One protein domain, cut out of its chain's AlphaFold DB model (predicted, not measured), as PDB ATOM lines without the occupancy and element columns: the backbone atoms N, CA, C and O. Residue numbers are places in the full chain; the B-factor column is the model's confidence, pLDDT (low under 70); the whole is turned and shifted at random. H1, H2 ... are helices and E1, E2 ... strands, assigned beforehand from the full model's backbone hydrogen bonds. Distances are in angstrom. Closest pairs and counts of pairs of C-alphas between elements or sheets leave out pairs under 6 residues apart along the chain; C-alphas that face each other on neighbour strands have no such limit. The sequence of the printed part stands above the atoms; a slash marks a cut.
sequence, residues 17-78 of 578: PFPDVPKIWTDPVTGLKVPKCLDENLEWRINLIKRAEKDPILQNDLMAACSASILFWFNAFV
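This is residues 17 to 78 of the 578 residues of an uncharacterized protein of marine sediment metagenome (UniProt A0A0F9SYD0). A small hairpin of two short strands, E1 and E2, sits beside an open triangle of three helices: H1 makes one long side, H2 turns back from its far end, and H3 returns toward H1 and the hairpin. The printed part has 62 residues, mostly helix by class, in the order E1, E2, H1, H2, H3, with the two strands antiparallel. It is compact, with a radius of gyration of the C-alphas of 12.1 A, yet elongated, spanning 41 by 24 by 17 A.

Begin at the hairpin of E1, residues 24 to 26, and E2, residues 33 to 35, where N 25 and O 34 are 2.9 A apart and N 34 and O 25 2.8 A, both within hydrogen-bond range. Next find H1, residues 38 to 52; its closest C-alphas to E2 are those of Asn 41 and Pro 35, 4.9 A apart. H2, residues 56 to 68, and H1 only just touch, with 3 pairs of C-alphas within 8 A, and only at the corner; Ala 52 and Gln 59 have the closest C-alphas, 5.4 A apart. H3, residues 70 to 77, and H2 touch only at the corner, opposite ways at a steep tilt of 40 degrees, the closest C-alphas being those of Cys 66 and Trp 73, 4.7 A. H1 and H3 are close but not clearly touching, about perpendicular at 87 degrees; their closest C-alphas, Arg 45 and Ala 76, are 6.3 A apart. In H1, H2 and H3 every O i to N i+4 pair is within hydrogen-bond range.

Find C-alpha 24 at (91.425, -13.730, -105.393), where E1 begins; it runs 6.5 A, and E2 6.8 A. From C-alpha 38 at (88.435, -6.830, -113.725) H1 runs 20.9 A. H2 is 18.3 A long, and H3 runs 10.4 A to C-alpha 77 at (85.005, 0.840, -103.236).

The farthest C-alphas, Pro 17 and Lys 54, are 41.0 A apart. The printed part has no cut and no long link, and residue 19 alone is under 70 in pLDDT.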
ATOM      1  N   PRO A  17     106.919 -14.760-109.098       79.81
ATOM      2  CA  PRO A  17     106.318 -14.676-110.438       79.81
ATOM      3  C   PRO A  17     105.920 -13.243-110.855       79.81
ATOM      4  O   PRO A  17     105.808 -12.352-110.025       79.81
ATOM      5  N   PHE A  18     105.737 -13.003-112.160       81.44
ATOM      6  CA  PHE A  18     105.283 -11.709-112.690       81.44
ATOM      7  C   PHE A  18     104.150 -11.877-113.720       81.44
ATOM      8  O   PHE A  18     104.301 -12.683-114.644       81.44
ATOM      9  N   PRO A  19     103.081 -11.061-113.660       69.62
ATOM     10  CA  PRO A  19     102.665 -10.262-112.503       69.62
ATOM     11  C   PRO A  19     102.099 -11.180-111.402       69.62
ATOM     12  O   PRO A  19     101.266 -12.035-111.703       69.62
ATOM     13  N   ASP A  20     102.508 -11.013-110.139       70.44
ATOM     14  CA  ASP A  20     101.977 -11.802-109.008       70.44
ATOM     15  C   ASP A  20     100.654 -11.220-108.482       70.44
ATOM     16  O   ASP A  20     100.517 -10.798-107.336       70.44
ATOM     17  N   VAL A  21      99.651 -11.121-109.360       74.38
ATOM     18  CA  VAL A  21      98.306 -10.702-108.950       74.38
ATOM     19  C   VAL A  21      97.449 -11.953-108.767       74.38
ATOM     20  O   VAL A  21      97.055 -12.572-109.761       74.38
ATOM     21  N   PRO A  22      97.122 -12.351-107.523       82.38
ATOM     22  CA  PRO A  22      96.296 -13.523-107.301       82.38
ATOM     23  C   PRO A  22      94.891 -13.271-107.842       82.38
ATOM     24  O   PRO A  22      94.334 -12.186-107.681       82.38
ATOM     25  N   LYS A  23      94.271 -14.302-108.427       88.69
ATOM     26  CA  LYS A  23      92.881 -14.225-108.910       88.69
ATOM     27  C   LYS A  23      91.931 -13.700-107.823       88.69
ATOM     28  O   LYS A  23      91.069 -12.866-108.092       88.69
ATOM     29  N   ILE A  24      92.124 -14.182-106.595       93.56
ATOM     30  CA  ILE A  24      91.425 -13.730-105.393       93.56
ATOM     31  C   ILE A  24      92.477 -13.302-104.376       93.56
ATOM     32  O   ILE A  24      93.274 -14.121-103.922       93.56
ATOM     33  N   TRP A  25      92.439 -12.035-103.990       94.75
ATOM     34  CA  TRP A  25      93.217 -11.509-102.878       94.75
ATOM     35  C   TRP A  25      92.428 -11.679-101.578       94.75
ATOM     36  O   TRP A  25      91.217 -11.459-101.549       94.75
ATOM     37  N   THR A  26      93.098 -12.109-100.509       96.12
ATOM     38  CA  THR A  26      92.508 -12.165 -99.165       96.12
ATOM     39  C   THR A  26      93.132 -11.053 -98.342       96.12
ATOM     40  O   THR A  26      94.347 -11.044 -98.158       96.12
ATOM     41  N   ASP A  27      92.308 -10.125 -97.873       95.94
ATOM     42  CA  ASP A  27      92.753  -9.006 -97.059       95.94
ATOM     43  C   ASP A  27      93.363  -9.519 -95.742       95.94
ATOM     44  O   ASP A  27      92.693 -10.254 -95.010       95.94
ATOM     45  N   PRO A  28      94.616  -9.160 -95.417       94.25
ATOM     46  CA  PRO A  28      95.312  -9.725 -94.265       94.25
ATOM     47  C   PRO A  28      94.755  -9.246 -92.917       94.25
ATOM     48  O   PRO A  28      95.018  -9.885 -91.902       94.25
ATOM     49  N   VAL A  29      94.002  -8.141 -92.891       96.31
ATOM     50  CA  VAL A  29      93.462  -7.550 -91.657       96.31
ATOM     51  C   VAL A  29      92.064  -8.091 -91.350       96.31
ATOM     52  O   VAL A  29      91.776  -8.489 -90.226       96.31
ATOM     53  N   THR A  30      91.188  -8.121 -92.352       96.19
ATOM     54  CA  THR A  30      89.767  -8.477 -92.216       96.19
ATOM     55  C   THR A  30      89.466  -9.920 -92.621       96.19
ATOM     56  O   THR A  30      88.406 -10.445 -92.285       96.19
ATOM     57  N   GLY A  31      90.361 -10.574 -93.369       96.38
ATOM     58  CA  GLY A  31      90.140 -11.902 -93.950       96.38
ATOM     59  C   GLY A  31      89.163 -11.920 -95.135       96.38
ATOM     60  O   GLY A  31      88.824 -12.998 -95.637       96.38
ATOM     61  N   LEU A  32      88.691 -10.755 -95.595       96.31
ATOM     62  CA  LEU A  32      87.751 -10.645 -96.709       96.31
ATOM     63  C   LEU A  32      88.422 -10.981 -98.041       96.31
ATOM     64  O   LEU A  32      89.564 -10.615 -98.302       96.31
ATOM     65  N   LYS A  33      87.685 -11.675 -98.910       96.75
ATOM     66  CA  LYS A  33      88.169 -12.109-100.224       96.75
ATOM     67  C   LYS A  33      87.663 -11.182-101.318       96.75
ATOM     68  O   LYS A  33      86.451 -11.034-101.474       96.75
ATOM     69  N   VAL A  34      88.582 -10.619-102.097       96.69
ATOM     70  CA  VAL A  34      88.294  -9.686-103.192       96.69
ATOM     71  C   VAL A  34      88.887 -10.230-104.497       96.69
ATOM     72  O   VAL A  34      90.094 -10.479-104.559       96.69
ATOM     73  N   PRO A  35      88.082 -10.426-105.556       96.50
ATOM     74  CA  PRO A  35      88.608 -10.778-106.873       96.50
ATOM     75  C   PRO A  35      89.477  -9.649-107.436       96.50
ATOM     76  O   PRO A  35      89.125  -8.480-107.293       96.50
ATOM     77  N   LYS A  36      90.592  -9.975-108.097       92.88
ATOM     78  CA  LYS A  36      91.495  -8.982-108.720       92.88
ATOM     79  C   LYS A  36      91.451  -9.012-110.254       92.88
ATOM     80  O   LYS A  36      92.086  -8.191-110.904       92.88
ATOM     81  N   CYS A  37      90.683  -9.928-110.848       91.81
ATOM     82  CA  CYS A  37      90.328  -9.855-112.264       91.81
ATOM     83  C   CYS A  37      89.232  -8.800-112.462       91.81
ATOM     84  O   CYS A  37      88.292  -8.758-111.672       91.81
ATOM     85  N   LEU A  38      89.337  -7.966-113.502       90.81
ATOM     86  CA  LEU A  38      88.435  -6.830-113.725       90.81
ATOM     87  C   LEU A  38      86.955  -7.235-113.745       90.81
ATOM     88  O   LEU A  38      86.169  -6.695-112.968       90.81
ATOM     89  N   ASP A  39      86.589  -8.201-114.588       92.69
ATOM     90  CA  ASP A  39      85.191  -8.615-114.764       92.69
ATOM     91  C   ASP A  39      84.618  -9.233-113.479       92.69
ATOM     92  O   ASP A  39      83.529  -8.870-113.030       92.69
ATOM     93  N   GLU A  40      85.392 -10.108-112.829       95.38
ATOM     94  CA  GLU A  40      84.996 -10.753-111.571       95.38
ATOM     95  C   GLU A  40      84.902  -9.745-110.414       95.38
ATOM     96  O   GLU A  40      84.021  -9.855-109.561       95.38
ATOM     97  N   ASN A  41      85.788  -8.742-110.375       96.38
ATOM     98  CA  ASN A  41      85.756  -7.679-109.372       96.38
ATOM     99  C   ASN A  41      84.517  -6.799-109.552       96.38
ATOM    100  O   ASN A  41      83.841  -6.505-108.568       96.38
ATOM    101  N   LEU A  42      84.184  -6.419-110.789       95.56
ATOM    102  CA  LEU A  42      82.989  -5.630-111.089       95.56
ATOM    103  C   LEU A  42      81.713  -6.356-110.656       95.56
ATOM    104  O   LEU A  42      80.894  -5.777-109.939       95.56
ATOM    105  N   GLU A  43      81.557  -7.627-111.031       97.12
ATOM    106  CA  GLU A  43      80.400  -8.432-110.626       97.12
ATOM    107  C   GLU A  43      80.317  -8.574-109.099       97.12
ATOM    108  O   GLU A  43      79.253  -8.392-108.496       97.12
ATOM    109  N   TRP A  44      81.454  -8.830-108.449       97.69
ATOM    110  CA  TRP A  44      81.536  -8.926-106.996       97.69
ATOM    111  C   TRP A  44      81.155  -7.611-106.300       97.69
ATOM    112  O   TRP A  44      80.337  -7.636-105.378       97.69
ATOM    113  N   ARG A  45      81.663  -6.461-106.768       97.06
ATOM    114  CA  ARG A  45      81.323  -5.131-106.230       97.06
ATOM    115  C   ARG A  45      79.835  -4.829-106.389       97.06
ATOM    116  O   ARG A  45      79.205  -4.385-105.431       97.06
ATOM    117  N   ILE A  46      79.248  -5.116-107.556       96.12
ATOM    118  CA  ILE A  46      77.806  -4.938-107.804       96.12
ATOM    119  C   ILE A  46      76.985  -5.733-106.785       96.12
ATOM    120  O   ILE A  46      76.045  -5.202-106.190       96.12
ATOM    121  N   ASN A  47      77.339  -7.000-106.566       96.75
ATOM    122  CA  ASN A  47      76.636  -7.863-105.621       96.75
ATOM    123  C   ASN A  47      76.819  -7.404-104.168       96.75
ATOM    124  O   ASN A  47      75.863  -7.442-103.392       96.75
ATOM    125  N   LEU A  48      78.020  -6.950-103.798       96.44
ATOM    126  CA  LEU A  48      78.307  -6.413-102.470       96.44
ATOM    127  C   LEU A  48      77.473  -5.159-102.179       96.44
ATOM    128  O   LEU A  48      76.792  -5.102-101.156       96.44
ATOM    129  N   ILE A  49      77.475  -4.192-103.101       95.25
ATOM    130  CA  ILE A  49      76.777  -2.910-102.939       95.25
ATOM    131  C   ILE A  49      75.260  -3.124-102.896       95.25
ATOM    132  O   ILE A  49      74.616  -2.641-101.968       95.25
ATOM    133  N   LYS A  50      74.689  -3.927-103.807       96.00
ATOM    134  CA  LYS A  50      73.245  -4.242-103.809       96.00
ATOM    135  C   LYS A  50      72.763  -4.884-102.508       96.00
ATOM    136  O   LYS A  50      71.627  -4.664-102.095       96.00
ATOM    137  N   ARG A  51      73.603  -5.712-101.879       96.38
ATOM    138  CA  ARG A  51      73.301  -6.299-100.565       96.38
ATOM    139  C   ARG A  51      73.352  -5.234 -99.473       96.38
ATOM    140  O   ARG A  51      72.424  -5.156 -98.676       96.38
ATOM    141  N   ALA A  52      74.395  -4.406 -99.472       97.00
ATOM    142  CA  ALA A  52      74.587  -3.355 -98.477       97.00
ATOM    143  C   ALA A  52      73.504  -2.264 -98.540       97.00
ATOM    144  O   ALA A  52      73.090  -1.771 -97.499       97.00
ATOM    145  N   GLU A  53      72.979  -1.912 -99.717       94.94
ATOM    146  CA  GLU A  53      71.938  -0.875 -99.879       94.94
ATOM    147  C   GLU A  53      70.707  -1.069 -98.978       94.94
ATOM    148  O   GLU A  53      70.077  -0.093 -98.579       94.94
ATOM    149  N   LYS A  54      70.361  -2.318 -98.645       94.25
ATOM    150  CA  LYS A  54      69.173  -2.663 -97.846       94.25
ATOM    151  C   LYS A  54      69.507  -3.189 -96.450       94.25
ATOM    152  O   LYS A  54      68.598  -3.619 -95.743       94.25
ATOM    153  N   ASP A  55      70.777  -3.172 -96.062       97.69
ATOM    154  CA  ASP A  55      71.258  -3.786 -94.827       97.69
ATOM    155  C   ASP A  55      72.177  -2.817 -94.060       97.69
ATOM    156  O   ASP A  55      73.385  -2.776 -94.303       97.69
ATOM    157  N   PRO A  56      71.620  -2.026 -93.121       97.25
ATOM    158  CA  PRO A  56      72.399  -1.094 -92.307       97.25
ATOM    159  C   PRO A  56      73.465  -1.769 -91.434       97.25
ATOM    160  O   PRO A  56      74.460  -1.132 -91.093       97.25
ATOM    161  N   ILE A  57      73.277  -3.040 -91.059       97.94
ATOM    162  CA  ILE A  57      74.279  -3.787 -90.287       97.94
ATOM    163  C   ILE A  57      75.476  -4.059 -91.192       97.94
ATOM    164  O   ILE A  57      76.596  -3.702 -90.840       97.94
ATOM    165  N   LEU A  58      75.228  -4.567 -92.402       97.69
ATOM    166  CA  LEU A  58      76.283  -4.781 -93.388       97.69
ATOM    167  C   LEU A  58      76.986  -3.474 -93.782       97.69
ATOM    168  O   LEU A  58      78.199  -3.478 -93.960       97.69
ATOM    169  N   GLN A  59      76.268  -2.352 -93.901       98.19
ATOM    170  CA  GLN A  59      76.896  -1.043 -94.132       98.19
ATOM    171  C   GLN A  59      77.879  -0.689 -93.011       98.19
ATOM    172  O   GLN A  59      79.021  -0.333 -93.296       98.19
ATOM    173  N   ASN A  60      77.473  -0.835 -91.746       97.62
ATOM    174  CA  ASN A  60      78.340  -0.567 -90.598       97.62
ATOM    175  C   ASN A  60      79.548  -1.514 -90.551       97.62
ATOM    176  O   ASN A  60      80.668  -1.054 -90.329       97.62
ATOM    177  N   ASP A  61      79.346  -2.804 -90.821       97.81
ATOM    178  CA  ASP A  61      80.427  -3.793 -90.876       97.81
ATOM    179  C   ASP A  61      81.424  -3.469 -91.999       97.81
ATOM    180  O   ASP A  61      82.636  -3.554 -91.803       97.81
ATOM    181  N   LEU A  62      80.939  -3.029 -93.167       98.25
ATOM    182  CA  LEU A  62      81.788  -2.598 -94.280       98.25
ATOM    183  C   LEU A  62      82.532  -1.298 -93.971       98.25
ATOM    184  O   LEU A  62      83.706  -1.188 -94.316       98.25
ATOM    185  N   MET A  63      81.897  -0.332 -93.302       98.06
ATOM    186  CA  MET A  63      82.574   0.879 -92.825       98.06
ATOM    187  C   MET A  63      83.696   0.534 -91.842       98.06
ATOM    188  O   MET A  63      84.801   1.060 -91.969       98.06
ATOM    189  N   ALA A  64      83.446  -0.384 -90.905       98.06
ATOM    190  CA  ALA A  64      84.448  -0.851 -89.951       98.06
ATOM    191  C   ALA A  64      85.599  -1.598 -90.646       98.06
ATOM    192  O   ALA A  64      86.765  -1.320 -90.369       98.06
ATOM    193  N   ALA A  65      85.291  -2.489 -91.595       98.38
ATOM    194  CA  ALA A  65      86.290  -3.206 -92.386       98.38
ATOM    195  C   ALA A  65      87.165  -2.250 -93.214       98.38
ATOM    196  O   ALA A  65      88.387  -2.385 -93.219       98.38
ATOM    197  N   CYS A  66      86.562  -1.253 -93.866       98.50
ATOM    198  CA  CYS A  66      87.283  -0.225 -94.620       98.50
ATOM    199  C   CYS A  66      88.138   0.669 -93.721       98.50
ATOM    200  O   CYS A  66      89.254   1.015 -94.096       98.50
ATOM    201  N   SER A  67      87.648   1.023 -92.531       97.94
ATOM    202  CA  SER A  67      88.437   1.773 -91.551       97.94
ATOM    203  C   SER A  67      89.649   0.979 -91.064       97.94
ATOM    204  O   SER A  67      90.688   1.579 -90.811       97.94
ATOM    205  N   ALA A  68      89.515  -0.343 -90.910       97.75
ATOM    206  CA  ALA A  68      90.584  -1.219 -90.438       97.75
ATOM    207  C   ALA A  68      91.591  -1.595 -91.539       97.75
ATOM    208  O   ALA A  68      92.769  -1.776 -91.242       97.75
ATOM    209  N   SER A  69      91.144  -1.720 -92.793       98.25
ATOM    210  CA  SER A  69      91.997  -2.030 -93.943       98.25
ATOM    211  C   SER A  69      91.795  -1.038 -95.081       98.25
ATOM    212  O   SER A  69      90.816  -1.092 -95.837       98.25
ATOM    213  N   ILE A  70      92.796  -0.177 -95.262       98.56
ATOM    214  CA  ILE A  70      92.870   0.729 -96.404       98.56
ATOM    215  C   ILE A  70      92.886  -0.034 -97.735       98.56
ATOM    216  O   ILE A  70      92.192   0.352 -98.676       98.56
ATOM    217  N   LEU A  71      93.599  -1.163 -97.819       98.12
ATOM    218  CA  LEU A  71      93.675  -1.957 -99.048       98.12
ATOM    219  C   LEU A  71      92.326  -2.580 -99.413       98.12
ATOM    220  O   LEU A  71      91.980  -2.618-100.598       98.12
ATOM    221  N   PHE A  72      91.541  -3.021 -98.423       98.25
ATOM    222  CA  PHE A  72      90.175  -3.480 -98.666       98.25
ATOM    223  C   PHE A  72      89.316  -2.345 -99.228       98.25
ATOM    224  O   PHE A  72      88.653  -2.533-100.248       98.25
ATOM    225  N   TRP A  73      89.387  -1.150 -98.634       98.50
ATOM    226  CA  TRP A  73      88.639   0.012 -99.113       98.50
ATOM    227  C   TRP A  73      88.978   0.371-100.572       98.50
ATOM    228  O   TRP A  73      88.068   0.504-101.396       98.50
ATOM    229  N   PHE A  74      90.267   0.428-100.930       98.12
ATOM    230  CA  PHE A  74      90.707   0.644-102.316       98.12
ATOM    231  C   PHE A  74      90.125  -0.409-103.273       98.12
ATOM    232  O   PHE A  74      89.450  -0.077-104.254       98.12
ATOM    233  N   ASN A  75      90.333  -1.689-102.954       96.94
ATOM    234  CA  ASN A  75      89.979  -2.801-103.834       96.94
ATOM    235  C   ASN A  75      88.477  -3.095-103.916       96.94
ATOM    236  O   ASN A  75      88.054  -3.751-104.877       96.94
ATOM    237  N   ALA A  76      87.674  -2.593-102.974       97.00
ATOM    238  CA  ALA A  76      86.230  -2.801-102.948       97.00
ATOM    239  C   ALA A  76      85.397  -1.580-103.364       97.00
ATOM    240  O   ALA A  76      84.351  -1.761-103.987       97.00
ATOM    241  N   PHE A  77      85.849  -0.354-103.083       97.81
ATOM    242  CA  PHE A  77      85.005   0.840-103.236       97.81
ATOM    243  C   PHE A  77      85.606   1.933-104.116       97.81
ATOM    244  O   PHE A  77      84.860   2.636-104.792       97.81
ATOM    245  N   VAL A  78      86.931   2.063-104.181       98.06
ATOM    246  CA  VAL A  78      87.567   3.171-104.911       98.06
ATOM    247  C   VAL A  78      87.552   2.929-106.418       98.06
ATOM    248  O   VAL A  78      87.713   1.796-106.883       98.06
TER     249      VAL A  78